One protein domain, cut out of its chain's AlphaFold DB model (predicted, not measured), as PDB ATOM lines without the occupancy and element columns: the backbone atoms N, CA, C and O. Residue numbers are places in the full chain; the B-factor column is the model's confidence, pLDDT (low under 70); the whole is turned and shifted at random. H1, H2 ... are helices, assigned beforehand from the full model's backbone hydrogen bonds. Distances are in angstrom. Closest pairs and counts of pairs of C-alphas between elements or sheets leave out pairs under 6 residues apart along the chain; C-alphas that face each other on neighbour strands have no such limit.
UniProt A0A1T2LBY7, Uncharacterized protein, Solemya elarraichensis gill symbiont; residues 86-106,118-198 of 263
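This is residues 86 to 106 and 118 to 198 of the 263 residues of an uncharacterized protein of Solemya elarraichensis gill symbiont (UniProt A0A1T2LBY7). One helix, H4, runs through the middle of a flat cluster and the other five helices pack round it: H2 and H3 meet at a corner and cover one side, while H1, H5 and H6 lie round the rest. H1 meets H4 near its own start and runs outward from there, and its far end, Ala 106, is one end of the longest distance in the domain. The printed part has 102 residues with six named helices, H1 to H6 in chain order, and no named strand; the class is all helix. The whole is compact, with a radius of gyration of the C-alphas of 13.7 A, and spans 45 by 35 by 19 A.

H1, residues 90 to 106, is the longest helix at 24.4 A and begins at C-alpha 90, (10.116, -2.940, -41.736). H2, residues 119 to 132, is 19.9 A long. H3, residues 136 to 148, is 19.0 A long. H4, residues 162 to 174, is 18.2 A long and begins at C-alpha 162, (17.362, -1.595, -34.684). H5 holds residues 180 to 189, 14.2 A. H6 holds residues 191 to 196, 8.5 A, and ends at C-alpha 196, (28.924, 1.709, -39.862).

H4 is the hub and touches the five other helices; the helix packing is part aligned, part crossed. H1 touches it with residues 90 to 95 alone, at a shallow tilt of 28 degrees, opposite ways; the closest C-alphas, of Leu 91 and Ala 166, are 4.9 A apart. H1 also touches H2 at a steep tilt of 52 degrees, closest at the C-alphas of His 90 and Ala 125, 5.2 A. H2 touches H4 with residues 119 to 122 alone, the same way at a shallow tilt of 28 degrees; the C-alphas of Asp 119 and Gln 162 come closest, 5.9 A. H2 and H3 touch only at the corner, closest at the C-alphas of Val 130 and Gln 136, 6.5 A. H3 touches H4, with its residues 169 to 173 alone, at a steep tilt of 65 degrees; the C-alphas of Ala 142 and Ala 173 are closest, 4.8 A. H4 and H5 form a helical hairpin at a shallow tilt of 19 degrees, closest at the C-alphas of Leu 171 and Ala 186, 7.5 A. H6 touches H4 at 71 degrees, only just about perpendicular, closest at the C-alphas of Gly 164 and Thr 192, 5.6 A. H1 and H3 are apart, as are H3 and H5. In H1 to H6 every O i to N i+4 pair is within hydrogen-bond range.

The C-alphas of Ala 106 and Arg 181, the two farthest apart, are 45.4 A from each other. Residues 107 to 117 are not printed, and C-alphas 106 and 118 are 16.7 A apart across the cut. The link from H3 to H4, residues 149 to 161, is long. The mean pLDDT of the printed part is 93.7; residues 118 to 119 are under 70.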
ATOM      1  N   GLU A  86       3.687   2.163 -46.578       94.62
ATOM      2  CA  GLU A  86       4.200   2.148 -45.204       94.62
ATOM      3  C   GLU A  86       4.048   0.781 -44.512       94.62
ATOM      4  O   GLU A  86       4.955   0.346 -43.807       94.62
ATOM      5  N   ASP A  87       2.950   0.063 -44.750       92.88
ATOM      6  CA  ASP A  87       2.703  -1.236 -44.113       92.88
ATOM      7  C   ASP A  87       3.571  -2.380 -44.655       92.88
ATOM      8  O   ASP A  87       3.733  -3.391 -43.967       92.88
ATOM      9  N   ASP A  88       4.187  -2.195 -45.824       95.31
ATOM     10  CA  ASP A  88       5.124  -3.153 -46.419       95.31
ATOM     11  C   ASP A  88       6.559  -2.989 -45.880       95.31
ATOM     12  O   ASP A  88       7.432  -3.834 -46.104       95.31
ATOM     13  N   LYS A  89       6.816  -1.885 -45.167       97.31
ATOM     14  CA  LYS A  89       8.132  -1.516 -44.645       97.31
ATOM     15  C   LYS A  89       8.382  -2.100 -43.259       97.31
ATOM     16  O   LYS A  89       7.498  -2.250 -42.413       97.31
ATOM     17  N   HIS A  90       9.647  -2.378 -42.988       97.19
ATOM     18  CA  HIS A  90      10.116  -2.940 -41.736       97.19
ATOM     19  C   HIS A  90      10.093  -1.920 -40.603       97.19
ATOM     20  O   HIS A  90       9.694  -2.270 -39.496       97.19
ATOM     21  N   LEU A  91      10.524  -0.677 -40.831       97.38
ATOM     22  CA  LEU A  91      10.579   0.328 -39.771       97.38
ATOM     23  C   LEU A  91       9.192   0.596 -39.157       97.38
ATOM     24  O   LEU A  91       9.100   0.532 -37.929       97.38
ATOM     25  N   PRO A  92       8.114   0.820 -39.932       97.12
ATOM     26  CA  PRO A  92       6.766   0.966 -39.380       97.12
ATOM     27  C   PRO A  92       6.316  -0.252 -38.568       97.12
ATOM     28  O   PRO A  92       5.779  -0.091 -37.473       97.12
ATOM     29  N   TYR A  93       6.608  -1.475 -39.032       95.12
ATOM     30  CA  TYR A  93       6.354  -2.692 -38.253       95.12
ATOM     31  C   TYR A  93       7.094  -2.674 -36.907       95.12
ATOM     32  O   TYR A  93       6.492  -2.924 -35.862       95.12
ATOM     33  N   VAL A  94       8.394  -2.365 -36.920       94.88
ATOM     34  CA  VAL A  94       9.238  -2.343 -35.715       94.88
ATOM     35  C   VAL A  94       8.767  -1.275 -34.728       94.88
ATOM     36  O   VAL A  94       8.711  -1.556 -33.535       94.88
ATOM     37  N   LEU A  95       8.394  -0.085 -35.209       94.62
ATOM     38  CA  LEU A  95       7.860   0.995 -34.373       94.62
ATOM     39  C   LEU A  95       6.537   0.596 -33.714       94.62
ATOM     40  O   LEU A  95       6.412   0.725 -32.500       94.62
ATOM     41  N   ARG A  96       5.593   0.022 -34.475       94.00
ATOM     42  CA  ARG A  96       4.324  -0.469 -33.912       94.00
ATOM     43  C   ARG A  96       4.550  -1.511 -32.819       94.00
ATOM     44  O   ARG A  96       3.948  -1.422 -31.757       94.00
ATOM     45  N   ARG A  97       5.443  -2.479 -33.055       92.00
ATOM     46  CA  ARG A  97       5.769  -3.508 -32.056       92.00
ATOM     47  C   ARG A  97       6.441  -2.941 -30.813       92.00
ATOM     48  O   ARG A  97       6.194  -3.428 -29.711       92.00
ATOM     49  N   ASP A  98       7.285  -1.929 -30.988       89.69
ATOM     50  CA  ASP A  98       7.913  -1.233 -29.872       89.69
ATOM     51  C   ASP A  98       6.881  -0.508 -29.002       89.69
ATOM     52  O   ASP A  98       6.908  -0.632 -27.777       89.69
ATOM     53  N   ASP A  99       5.933   0.187 -29.631       90.62
ATOM     54  CA  ASP A  99       4.858   0.892 -28.934       90.62
ATOM     55  C   ASP A  99       3.907  -0.084 -28.217       90.62
ATOM     56  O   ASP A  99       3.650   0.093 -27.025       90.62
ATOM     57  N   GLU A 100       3.485  -1.175 -28.871       89.25
ATOM     58  CA  GLU A 100       2.698  -2.258 -28.250       89.25
ATOM     59  C   GLU A 100       3.391  -2.821 -26.999       89.25
ATOM     60  O   GLU A 100       2.759  -3.057 -25.965       89.25
ATOM     61  N   LYS A 101       4.714  -3.025 -27.077       85.19
ATOM     62  CA  LYS A 101       5.503  -3.504 -25.941       85.19
ATOM     63  C   LYS A 101       5.503  -2.484 -24.803       85.19
ATOM     64  O   LYS A 101       5.297  -2.867 -23.654       85.19
ATOM     65  N   ARG A 102       5.721  -1.200 -25.101       85.12
ATOM     66  CA  ARG A 102       5.724  -0.128 -24.090       85.12
ATOM     67  C   ARG A 102       4.378  -0.001 -23.386       85.12
ATOM     68  O   ARG A 102       4.352   0.192 -22.172       85.12
ATOM     69  N   GLU A 103       3.275  -0.123 -24.121       86.75
ATOM     70  CA  GLU A 103       1.927  -0.120 -23.547       86.75
ATOM     71  C   GLU A 103       1.712  -1.312 -22.611       86.75
ATOM     72  O   GLU A 103       1.251  -1.126 -21.484       86.75
ATOM     73  N   PHE A 104       2.101  -2.517 -23.037       83.50
ATOM     74  CA  PHE A 104       2.029  -3.715 -22.200       83.50
ATOM     75  C   PHE A 104       2.880  -3.576 -20.931       83.50
ATOM     76  O   PHE A 104       2.408  -3.866 -19.829       83.50
ATOM     77  N   ASP A 105       4.111  -3.075 -21.059       82.00
ATOM     78  CA  ASP A 105       5.006  -2.878 -19.920       82.00
ATOM     79  C   ASP A 105       4.428  -1.865 -18.914       82.00
ATOM     80  O   ASP A 105       4.527  -2.046 -17.696       82.00
ATOM     81  N   ALA A 106       3.758  -0.816 -19.404       83.81
ATOM     82  CA  ALA A 106       3.099   0.188 -18.571       83.81
ATOM     83  C   ALA A 106       1.927  -0.374 -17.742       83.81
ATOM     84  O   ALA A 106       1.552   0.228 -16.734       83.81
ATOM     85  N   HIS A 118      14.563  -5.213 -28.860       62.03
ATOM     86  CA  HIS A 118      14.146  -4.602 -30.127       62.03
ATOM     87  C   HIS A 118      14.649  -5.359 -31.377       62.03
ATOM     88  O   HIS A 118      13.994  -5.341 -32.420       62.03
ATOM     89  N   ASP A 119      15.768  -6.080 -31.268       62.97
ATOM     90  CA  ASP A 119      16.359  -6.926 -32.313       62.97
ATOM     91  C   ASP A 119      15.389  -7.995 -32.828       62.97
ATOM     92  O   ASP A 119      15.404  -8.365 -34.005       62.97
ATOM     93  N   LEU A 120      14.500  -8.487 -31.965       80.50
ATOM     94  CA  LEU A 120      13.509  -9.487 -32.341       80.50
ATOM     95  C   LEU A 120      12.437  -8.906 -33.253       80.50
ATOM     96  O   LEU A 120      12.008  -9.602 -34.169       80.50
ATOM     97  N   PHE A 121      12.033  -7.649 -33.063       91.19
ATOM     98  CA  PHE A 121      11.028  -7.025 -33.925       91.19
ATOM     99  C   PHE A 121      11.564  -6.788 -35.336       91.19
ATOM    100  O   PHE A 121      10.837  -7.019 -36.299       91.19
ATOM    101  N   ARG A 122      12.847  -6.421 -35.484       91.62
ATOM    102  CA  ARG A 122      13.490  -6.296 -36.805       91.62
ATOM    103  C   ARG A 122      13.504  -7.628 -37.553       91.62
ATOM    104  O   ARG A 122      13.152  -7.679 -38.729       91.62
ATOM    105  N   HIS A 123      13.896  -8.708 -36.879       91.75
ATOM    106  CA  HIS A 123      13.877 -10.038 -37.485       91.75
ATOM    107  C   HIS A 123      12.452 -10.510 -37.792       91.75
ATOM    108  O   HIS A 123      12.228 -11.094 -38.846       91.75
ATOM    109  N   GLN A 124      11.482 -10.231 -36.914       94.00
ATOM    110  CA  GLN A 124      10.068 -10.523 -37.164       94.00
ATOM    111  C   GLN A 124       9.546  -9.789 -38.399       94.00
ATOM    112  O   GLN A 124       8.865 -10.421 -39.198       94.00
ATOM    113  N   ALA A 125       9.894  -8.509 -38.583       95.56
ATOM    114  CA  ALA A 125       9.525  -7.752 -39.777       95.56
ATOM    115  C   ALA A 125      10.026  -8.454 -41.046       95.56
ATOM    116  O   ALA A 125       9.234  -8.755 -41.933       95.56
ATOM    117  N   TRP A 126      11.313  -8.822 -41.076       95.75
ATOM    118  CA  TRP A 126      11.894  -9.528 -42.220       95.75
ATOM    119  C   TRP A 126      11.218 -10.879 -42.474       95.75
ATOM    120  O   TRP A 126      10.820 -11.151 -43.603       95.75
ATOM    121  N   TRP A 127      11.020 -11.703 -41.436       95.44
ATOM    122  CA  TRP A 127      10.322 -12.987 -41.573       95.44
ATOM    123  C   TRP A 127       8.886 -12.820 -42.068       95.44
ATOM    124  O   TRP A 127       8.451 -13.579 -42.929       95.44
ATOM    125  N   ASN A 128       8.163 -11.825 -41.557       94.81
ATOM    126  CA  ASN A 128       6.803 -11.528 -41.986       94.81
ATOM    127  C   ASN A 128       6.764 -11.190 -43.484       94.81
ATOM    128  O   ASN A 128       5.999 -11.807 -44.228       94.81
ATOM    129  N   SER A 129       7.650 -10.299 -43.939       95.31
ATOM    130  CA  SER A 129       7.730  -9.891 -45.342       95.31
ATOM    131  C   SER A 129       8.117 -11.037 -46.277       95.31
ATOM    132  O   SER A 129       7.491 -11.206 -47.318       95.31
ATOM    133  N   VAL A 130       9.098 -11.872 -45.917       94.19
ATOM    134  CA  VAL A 130       9.557 -12.944 -46.823       94.19
ATOM    135  C   VAL A 130       8.667 -14.186 -46.811       94.19
ATOM    136  O   VAL A 130       8.581 -14.860 -47.832       94.19
ATOM    137  N   ILE A 131       7.995 -14.498 -45.695       93.06
ATOM    138  CA  ILE A 131       7.115 -15.677 -45.595       93.06
ATOM    139  C   ILE A 131       5.709 -15.367 -46.111       93.06
ATOM    140  O   ILE A 131       5.092 -16.223 -46.740       93.06
ATOM    141  N   THR A 132       5.179 -14.183 -45.795       90.88
ATOM    142  CA  THR A 132       3.758 -13.862 -46.023       90.88
ATOM    143  C   THR A 132       3.529 -12.654 -46.920       90.88
ATOM    144  O   THR A 132       2.404 -12.453 -47.366       90.88
ATOM    145  N   GLY A 133       4.562 -11.851 -47.183       92.00
ATOM    146  CA  GLY A 133       4.434 -10.633 -47.972       92.00
ATOM    147  C   GLY A 133       4.297 -10.900 -49.469       92.00
ATOM    148  O   GLY A 133       4.858 -11.856 -50.010       92.00
ATOM    149  N   GLU A 134       3.583 -10.004 -50.145       94.44
ATOM    150  CA  GLU A 134       3.301 -10.073 -51.587       94.44
ATOM    151  C   GLU A 134       4.488  -9.586 -52.445       94.44
ATOM    152  O   GLU A 134       4.658 -10.001 -53.592       94.44
ATOM    153  N   HIS A 135       5.360  -8.755 -51.859       97.44
ATOM    154  CA  HIS A 135       6.530  -8.110 -52.475       97.44
ATOM    155  C   HIS A 135       7.751  -9.037 -52.612       97.44
ATOM    156  O   HIS A 135       8.889  -8.649 -52.328       97.44
ATOM    157  N   GLN A 136       7.537 -10.286 -53.025       97.00
ATOM    158  CA  GLN A 136       8.560 -11.337 -53.017       97.00
ATOM    159  C   GLN A 136       9.805 -10.964 -53.831       97.00
ATOM    160  O   GLN A 136      10.925 -11.044 -53.313       97.00
ATOM    161  N   LEU A 137       9.629 -10.491 -55.069       98.06
ATOM    162  CA  LEU A 137      10.757 -10.111 -55.926       98.06
ATOM    163  C   LEU A 137      11.514  -8.896 -55.366       98.06
ATOM    164  O   LEU A 137      12.745  -8.850 -55.412       98.06
ATOM    165  N   ARG A 138      10.792  -7.929 -54.785       98.31
ATOM    166  CA  ARG A 138      11.375  -6.723 -54.178       98.31
ATOM    167  C   ARG A 138      12.268  -7.089 -53.000       98.31
ATOM    168  O   ARG A 138      13.421  -6.668 -52.953       98.31
ATOM    169  N   HIS A 139      11.777  -7.926 -52.086       97.94
ATOM    170  CA  HIS A 139      12.559  -8.385 -50.939       97.94
ATOM    171  C   HIS A 139      13.715  -9.300 -51.347       97.94
ATOM    172  O   HIS A 139      14.769  -9.279 -50.704       97.94
ATOM    173  N   ARG A 140      13.564 -10.066 -52.437       97.69
ATOM    174  CA  ARG A 140      14.640 -10.890 -52.997       97.69
ATOM    175  C   ARG A 140      15.805 -10.025 -53.475       97.69
ATOM    176  O   ARG A 140      16.953 -10.307 -53.128       97.69
ATOM    177  N   LEU A 141      15.509  -8.951 -54.207       98.06
ATOM    178  CA  LEU A 141      16.513  -7.978 -54.636       98.06
ATOM    179  C   LEU A 141      17.076  -7.172 -53.465       98.06
ATOM    180  O   LEU A 141      18.290  -7.035 -53.375       98.06
ATOM    181  N   ALA A 142      16.244  -6.714 -52.527       98.25
ATOM    182  CA  ALA A 142      16.707  -6.007 -51.331       98.25
ATOM    183  C   ALA A 142      17.689  -6.856 -50.505       98.25
ATOM    184  O   ALA A 142      18.711  -6.355 -50.043       98.25
ATOM    185  N   TYR A 143      17.421  -8.159 -50.370       97.31
ATOM    186  CA  TYR A 143      18.331  -9.095 -49.712       97.31
ATOM    187  C   TYR A 143      19.650  -9.265 -50.475       97.31
ATOM    188  O   TYR A 143      20.709  -9.278 -49.857       97.31
ATOM    189  N   ALA A 144      19.615  -9.362 -51.808       97.38
ATOM    190  CA  ALA A 144      20.835  -9.410 -52.615       97.38
ATOM    191  C   ALA A 144      21.652  -8.114 -52.477       97.38
ATOM    192  O   ALA A 144      22.859  -8.164 -52.244       97.38
ATOM    193  N   LEU A 145      20.986  -6.956 -52.530       98.31
ATOM    194  CA  LEU A 145      21.602  -5.650 -52.307       98.31
ATOM    195  C   LEU A 145      22.210  -5.544 -50.909       98.31
ATOM    196  O   LEU A 145      23.294  -4.988 -50.777       98.31
ATOM    197  N   SER A 146      21.588  -6.128 -49.879       97.31
ATOM    198  CA  SER A 146      22.144  -6.111 -48.521       97.31
ATOM    199  C   SER A 146      23.415  -6.952 -48.373       97.31
ATOM    200  O   SER A 146      24.142  -6.758 -47.403       97.31
ATOM    201  N   GLN A 147      23.690  -7.880 -49.299       96.12
ATOM    202  CA  GLN A 147      24.957  -8.625 -49.342       96.12
ATOM    203  C   GLN A 147      26.081  -7.844 -50.033       96.12
ATOM    204  O   GLN A 147      27.247  -8.198 -49.887       96.12
ATOM    205  N   ILE A 148      25.738  -6.803 -50.798       95.50
ATOM    206  CA  ILE A 148      26.694  -5.931 -51.489       95.50
ATOM    207  C   ILE A 148      26.933  -4.675 -50.647       95.50
ATOM    208  O   ILE A 148      28.063  -4.353 -50.304       95.50
ATOM    209  N   LEU A 149      25.853  -3.995 -50.263       97.94
ATOM    210  CA  LEU A 149      25.828  -2.745 -49.504       97.94
ATOM    211  C   LEU A 149      25.688  -3.060 -48.008       97.94
ATOM    212  O   LEU A 149      24.687  -2.722 -47.369       97.94
ATOM    213  N   VAL A 150      26.672  -3.795 -47.491       95.88
ATOM    214  CA  VAL A 150      26.629  -4.446 -46.176       95.88
ATOM    215  C   VAL A 150      26.649  -3.434 -45.028       95.88
ATOM    216  O   VAL A 150      27.420  -2.479 -45.030       95.88
ATOM    217  N   ILE A 151      25.838  -3.717 -44.007       96.38
ATOM    218  CA  ILE A 151      25.955  -3.195 -42.638       96.38
ATOM    219  C   ILE A 151      25.858  -4.368 -41.655       96.38
ATOM    220  O   ILE A 151      25.360  -5.436 -42.020       96.38
ATOM    221  N   SER A 152      26.303  -4.190 -40.412       93.06
ATOM    222  CA  SER A 152      26.284  -5.264 -39.411       93.06
ATOM    223  C   SER A 152      25.950  -4.749 -38.016       93.06
ATOM    224  O   SER A 152      26.571  -3.805 -37.541       93.06
ATOM    225  N   ASP A 153      25.011  -5.405 -37.334       88.88
ATOM    226  CA  ASP A 153      24.705  -5.171 -35.916       88.88
ATOM    227  C   ASP A 153      25.690  -5.869 -34.962       88.88
ATOM    228  O   ASP A 153      25.674  -5.607 -33.758       88.88
ATOM    229  N   LEU A 154      26.617  -6.679 -35.493       90.25
ATOM    230  CA  LEU A 154      27.809  -7.112 -34.758       90.25
ATOM    231  C   LEU A 154      28.814  -5.967 -34.560       90.25
ATOM    232  O   LEU A 154      29.698  -6.078 -33.711       90.25
ATOM    233  N   ASP A 155      28.697  -4.879 -35.330       90.81
ATOM    234  CA  ASP A 155      29.490  -3.674 -35.111       90.81
ATOM    235  C   ASP A 155      28.999  -2.933 -33.850       90.81
ATOM    236  O   ASP A 155      27.800  -2.647 -33.736       90.81
ATOM    237  N   PRO A 156      29.893  -2.567 -32.909       89.00
ATOM    238  CA  PRO A 156      29.517  -1.866 -31.681       89.00
ATOM    239  C   PRO A 156      28.764  -0.547 -31.900       89.00
ATOM    240  O   PRO A 156      28.003  -0.120 -31.030       89.00
ATOM    241  N   ASN A 157      28.949   0.114 -33.049       88.88
ATOM    242  CA  ASN A 157      28.248   1.354 -33.380       88.88
ATOM    243  C   ASN A 157      26.778   1.117 -33.761       88.88
ATOM    244  O   ASN A 157      25.988   2.068 -33.747       88.88
ATOM    245  N   LEU A 158      26.406  -0.128 -34.091       91.81
ATOM    246  CA  LEU A 158      25.074  -0.510 -34.560       91.81
ATOM    247  C   LEU A 158      24.346  -1.532 -33.676       91.81
ATOM    248  O   LEU A 158      23.173  -1.787 -33.933       91.81
ATOM    249  N   THR A 159      24.964  -2.056 -32.612       85.06
ATOM    250  CA  THR A 159      24.378  -3.121 -31.768       85.06
ATOM    251  C   THR A 159      22.948  -2.831 -31.290       85.06
ATOM    252  O   THR A 159      22.117  -3.727 -31.272       85.06
ATOM    253  N   ASN A 160      22.619  -1.574 -30.972       83.62
ATOM    254  CA  ASN A 160      21.272  -1.170 -30.533       83.62
ATOM    255  C   ASN A 160      20.540  -0.287 -31.563       83.62
ATOM    256  O   ASN A 160      19.623   0.459 -31.223       83.62
ATOM    257  N   ALA A 161      20.957  -0.313 -32.831       90.56
ATOM    258  CA  ALA A 161      20.454   0.582 -33.871       90.56
ATOM    259  C   ALA A 161      19.259  -0.002 -34.647       90.56
ATOM    260  O   ALA A 161      19.116   0.272 -35.834       90.56
ATOM    261  N   GLN A 162      18.384  -0.781 -34.005       90.69
ATOM    262  CA  GLN A 162      17.362  -1.595 -34.684       90.69
ATOM    263  C   GLN A 162      16.424  -0.800 -35.599       90.69
ATOM    264  O   GLN A 162      16.166  -1.233 -36.721       90.69
ATOM    265  N   PHE A 163      15.995   0.396 -35.188       95.06
ATOM    266  CA  PHE A 163      15.222   1.294 -36.053       95.06
ATOM    267  C   PHE A 163      16.021   1.723 -37.290       95.06
ATOM    268  O   PHE A 163      15.516   1.688 -38.406       95.06
ATOM    269  N   GLY A 164      17.298   2.071 -37.112       95.88
ATOM    270  CA  GLY A 164      18.186   2.425 -38.217       95.88
ATOM    271  C   GLY A 164      18.490   1.242 -39.139       95.88
ATOM    272  O   GLY A 164      18.627   1.434 -40.344       95.88
ATOM    273  N   MET A 165      18.585   0.027 -38.601       95.88
ATOM    274  CA  MET A 165      18.785  -1.200 -39.377       95.88
ATOM    275  C   MET A 165      17.528  -1.554 -40.186       95.88
ATOM    276  O   MET A 165      17.636  -1.904 -41.358       95.88
ATOM    277  N   ALA A 166      16.340  -1.436 -39.581       97.19
ATOM    278  CA  ALA A 166      15.060  -1.631 -40.263       97.19
ATOM    279  C   ALA A 166      14.873  -0.596 -41.385       97.19
ATOM    280  O   ALA A 166      14.657  -0.976 -42.531       97.19
ATOM    281  N   SER A 167      15.102   0.685 -41.079       98.12
ATOM    282  CA  SER A 167      15.068   1.781 -42.057       98.12
ATOM    283  C   SER A 167      16.060   1.589 -43.205       98.12
ATOM    284  O   SER A 167      15.771   1.952 -44.341       98.12
ATOM    285  N   TYR A 168      17.245   1.033 -42.928       98.56
ATOM    286  CA  TYR A 168      18.229   0.769 -43.974       98.56
ATOM    287  C   TYR A 168      17.758  -0.333 -44.924       98.56
ATOM    288  O   TYR A 168      17.924  -0.210 -46.133       98.56
ATOM    289  N   TYR A 169      17.137  -1.391 -44.398       98.44
ATOM    290  CA  TYR A 169      16.546  -2.426 -45.243       98.44
ATOM    291  C   TYR A 169      15.390  -1.874 -46.093       98.44
ATOM    292  O   TYR A 169      15.310  -2.195 -47.278       98.44
ATOM    293  N   ASP A 170      14.559  -0.993 -45.528       98.62
ATOM    294  CA  ASP A 170      13.489  -0.316 -46.271       98.62
ATOM    295  C   ASP A 170      14.039   0.497 -47.441       98.62
ATOM    296  O   ASP A 170      13.533   0.373 -48.551       98.62
ATOM    297  N   LEU A 171      15.138   1.233 -47.241       98.69
ATOM    298  CA  LEU A 171      15.832   1.944 -48.318       98.69
ATOM    299  C   LEU A 171      16.262   0.992 -49.446       98.69
ATOM    300  O   LEU A 171      16.079   1.305 -50.622       98.69
ATOM    301  N   LEU A 172      16.802  -0.188 -49.118       98.75
ATOM    302  CA  LEU A 172      17.168  -1.178 -50.137       98.75
ATOM    303  C   LEU A 172      15.935  -1.711 -50.887       98.75
ATOM    304  O   LEU A 172      15.998  -1.897 -52.102       98.75
ATOM    305  N   ALA A 173      14.819  -1.937 -50.190       98.38
ATOM    306  CA  ALA A 173      13.567  -2.408 -50.784       98.38
ATOM    307  C   ALA A 173      12.872  -1.344 -51.654       98.38
ATOM    308  O   ALA A 173      12.340  -1.663 -52.722       98.38
ATOM    309  N   GLU A 174      12.927  -0.074 -51.254       98.12
ATOM    310  CA  GLU A 174      12.438   1.064 -52.039       98.12
ATOM    311  C   GLU A 174      13.208   1.198 -53.358       98.12
ATOM    312  O   GLU A 174      12.615   1.383 -54.421       98.12
ATOM    313  N   HIS A 175      14.531   1.032 -53.304       98.44
ATOM    314  CA  HIS A 175      15.420   1.156 -54.458       98.44
ATOM    315  C   HIS A 175      15.623  -0.150 -55.246       98.44
ATOM    316  O   HIS A 175      16.338  -0.135 -56.250       98.44
ATOM    317  N   ALA A 176      14.987  -1.259 -54.851       97.62
ATOM    318  CA  ALA A 176      15.204  -2.593 -55.423       97.62
ATOM    319  C   ALA A 176      15.026  -2.658 -56.950       97.62
ATOM    320  O   ALA A 176      15.734  -3.401 -57.627       97.62
ATOM    321  N   PHE A 177      14.098  -1.866 -57.493       97.62
ATOM    322  CA  PHE A 177      13.798  -1.795 -58.930       97.62
ATOM    323  C   PHE A 177      14.298  -0.495 -59.588       97.62
ATOM    324  O   PHE A 177      13.958  -0.200 -60.733       97.62
ATOM    325  N   GLY A 178      15.060   0.315 -58.848       96.06
ATOM    326  CA  GLY A 178      15.568   1.610 -59.289       96.06
ATOM    327  C   GLY A 178      16.923   1.522 -59.990       96.06
ATOM    328  O   GLY A 178      17.410   0.451 -60.345       96.06
ATOM    329  N   ASN A 179      17.567   2.677 -60.175       96.19
ATOM    330  CA  ASN A 179      18.934   2.713 -60.691       96.19
ATOM    331  C   ASN A 179      19.966   2.712 -59.556       96.19
ATOM    332  O   ASN A 179      19.767   3.303 -58.493       96.19
ATOM    333  N   TYR A 180      21.114   2.099 -59.836       96.69
ATOM    334  CA  TYR A 180      22.163   1.891 -58.845       96.69
ATOM    335  C   TYR A 180      22.825   3.188 -58.356       96.69
ATOM    336  O   TYR A 180      23.241   3.274 -57.206       96.69
ATOM    337  N   ARG A 181      22.892   4.232 -59.193       96.44
ATOM    338  CA  ARG A 181      23.468   5.526 -58.797       96.44
ATOM    339  C   ARG A 181      22.630   6.197 -57.713       96.44
ATOM    340  O   ARG A 181      23.191   6.690 -56.739       96.44
ATOM    341  N   ASP A 182      21.311   6.206 -57.869       98.12
ATOM    342  CA  ASP A 182      20.413   6.788 -56.871       98.12
ATOM    343  C   ASP A 182      20.411   5.962 -55.584       98.12
ATOM    344  O   ASP A 182      20.425   6.542 -54.501       98.12
ATOM    345  N   LEU A 183      20.491   4.629 -55.694       98.50
ATOM    346  CA  LEU A 183      20.691   3.749 -54.541       98.50
ATOM    347  C   LEU A 183      21.992   4.079 -53.795       98.50
ATOM    348  O   LEU A 183      21.958   4.267 -52.582       98.50
ATOM    349  N   LEU A 184      23.124   4.202 -54.496       97.56
ATOM    350  CA  LEU A 184      24.400   4.562 -53.870       97.56
ATOM    351  C   LEU A 184      24.313   5.912 -53.157       97.56
ATOM    352  O   LEU A 184      24.750   6.021 -52.018       97.56
ATOM    353  N   ILE A 185      23.689   6.919 -53.778       96.81
ATOM    354  CA  ILE A 185      23.476   8.229 -53.146       96.81
ATOM    355  C   ILE A 185      22.615   8.101 -51.884       96.81
ATOM    356  O   ILE A 185      22.916   8.743 -50.875       96.81
ATOM    357  N   ALA A 186      21.544   7.305 -51.931       98.25
ATOM    358  CA  ALA A 186      20.664   7.085 -50.789       98.25
ATOM    359  C   ALA A 186      21.418   6.390 -49.641       98.25
ATOM    360  O   ALA A 186      21.381   6.867 -48.506       98.25
ATOM    361  N   VAL A 187      22.188   5.341 -49.947       98.06
ATOM    362  CA  VAL A 187      23.050   4.634 -48.990       98.06
ATOM    363  C   VAL A 187      24.099   5.566 -48.383       98.06
ATOM    364  O   VAL A 187      24.236   5.593 -47.163       98.06
ATOM    365  N   SER A 188      24.784   6.385 -49.192       96.19
ATOM    366  CA  SER A 188      25.779   7.357 -48.708       96.19
ATOM    367  C   SER A 188      25.210   8.380 -47.732       96.19
ATOM    368  O   SER A 188      25.942   8.919 -46.907       96.19
ATOM    369  N   LYS A 189      23.910   8.668 -47.827       95.56
ATOM    370  CA  LYS A 189      23.214   9.617 -46.951       95.56
ATOM    371  C   LYS A 189      22.542   8.949 -45.755       95.56
ATOM    372  O   LYS A 189      22.050   9.655 -44.876       95.56
ATOM    373  N   HIS A 190      22.493   7.619 -45.705       97.38
ATOM    374  CA  HIS A 190      21.770   6.920 -44.656       97.38
ATOM    375  C   HIS A 190      22.573   6.919 -43.340       97.38
ATOM    376  O   HIS A 190      23.699   6.414 -43.317       97.38
ATOM    377  N   PRO A 191      22.011   7.391 -42.207       95.06
ATOM    378  CA  PRO A 191      22.740   7.482 -40.938       95.06
ATOM    379  C   PRO A 191      23.329   6.154 -40.452       95.06
ATOM    380  O   PRO A 191      24.405   6.139 -39.865       95.06
ATOM    381  N   THR A 192      22.649   5.031 -40.705       97.12
ATOM    382  CA  THR A 192      23.155   3.690 -40.355       97.12
ATOM    383  C   THR A 192      24.442   3.350 -41.102       97.12
ATOM    384  O   THR A 192      25.386   2.881 -40.477       97.12
ATOM    385  N   MET A 193      24.518   3.650 -42.404       97.44
ATOM    386  CA  MET A 193      25.744   3.459 -43.183       97.44
ATOM    387  C   MET A 193      26.843   4.408 -42.701       97.44
ATOM    388  O   MET A 193      27.979   3.991 -42.488       97.44
ATOM    389  N   GLY A 194      26.494   5.672 -42.437       95.00
ATOM    390  CA  GLY A 194      27.458   6.648 -41.929       95.00
ATOM    391  C   GLY A 194      28.006   6.325 -40.538       95.00
ATOM    392  O   GLY A 194      29.146   6.664 -40.236       95.00
ATOM    393  N   LYS A 195      27.232   5.641 -39.690       95.00
ATOM    394  CA  LYS A 195      27.733   5.073 -38.431       95.00
ATOM    395  C   LYS A 195      28.611   3.846 -38.665       95.00
ATOM    396  O   LYS A 195      29.651   3.746 -38.028       95.00
ATOM    397  N   PHE A 196      28.203   2.950 -39.565       95.94
ATOM    398  CA  PHE A 196      28.924   1.709 -39.862       95.94
ATOM    399  C   PHE A 196      30.331   1.968 -40.408       95.94
ATOM    400  O   PHE A 196      31.293   1.359 -39.957       95.94
ATOM    401  N   LEU A 197      30.457   2.913 -41.342       95.44
ATOM    402  CA  LEU A 197      31.724   3.269 -41.991       95.44
ATOM    403  C   LEU A 197      32.227   4.655 -41.577       95.44
ATOM    404  O   LEU A 197      32.888   5.334 -42.359       95.44
ATOM    405  N   SER A 198      31.859   5.070 -40.361       92.00
ATOM    406  CA  SER A 198      32.349   6.256 -39.640       92.00
ATOM    407  C   SER A 198      32.215   7.628 -40.324       92.00
ATOM    408  O   SER A 198      32.525   8.648 -39.702       92.00
TER     409      SER A 198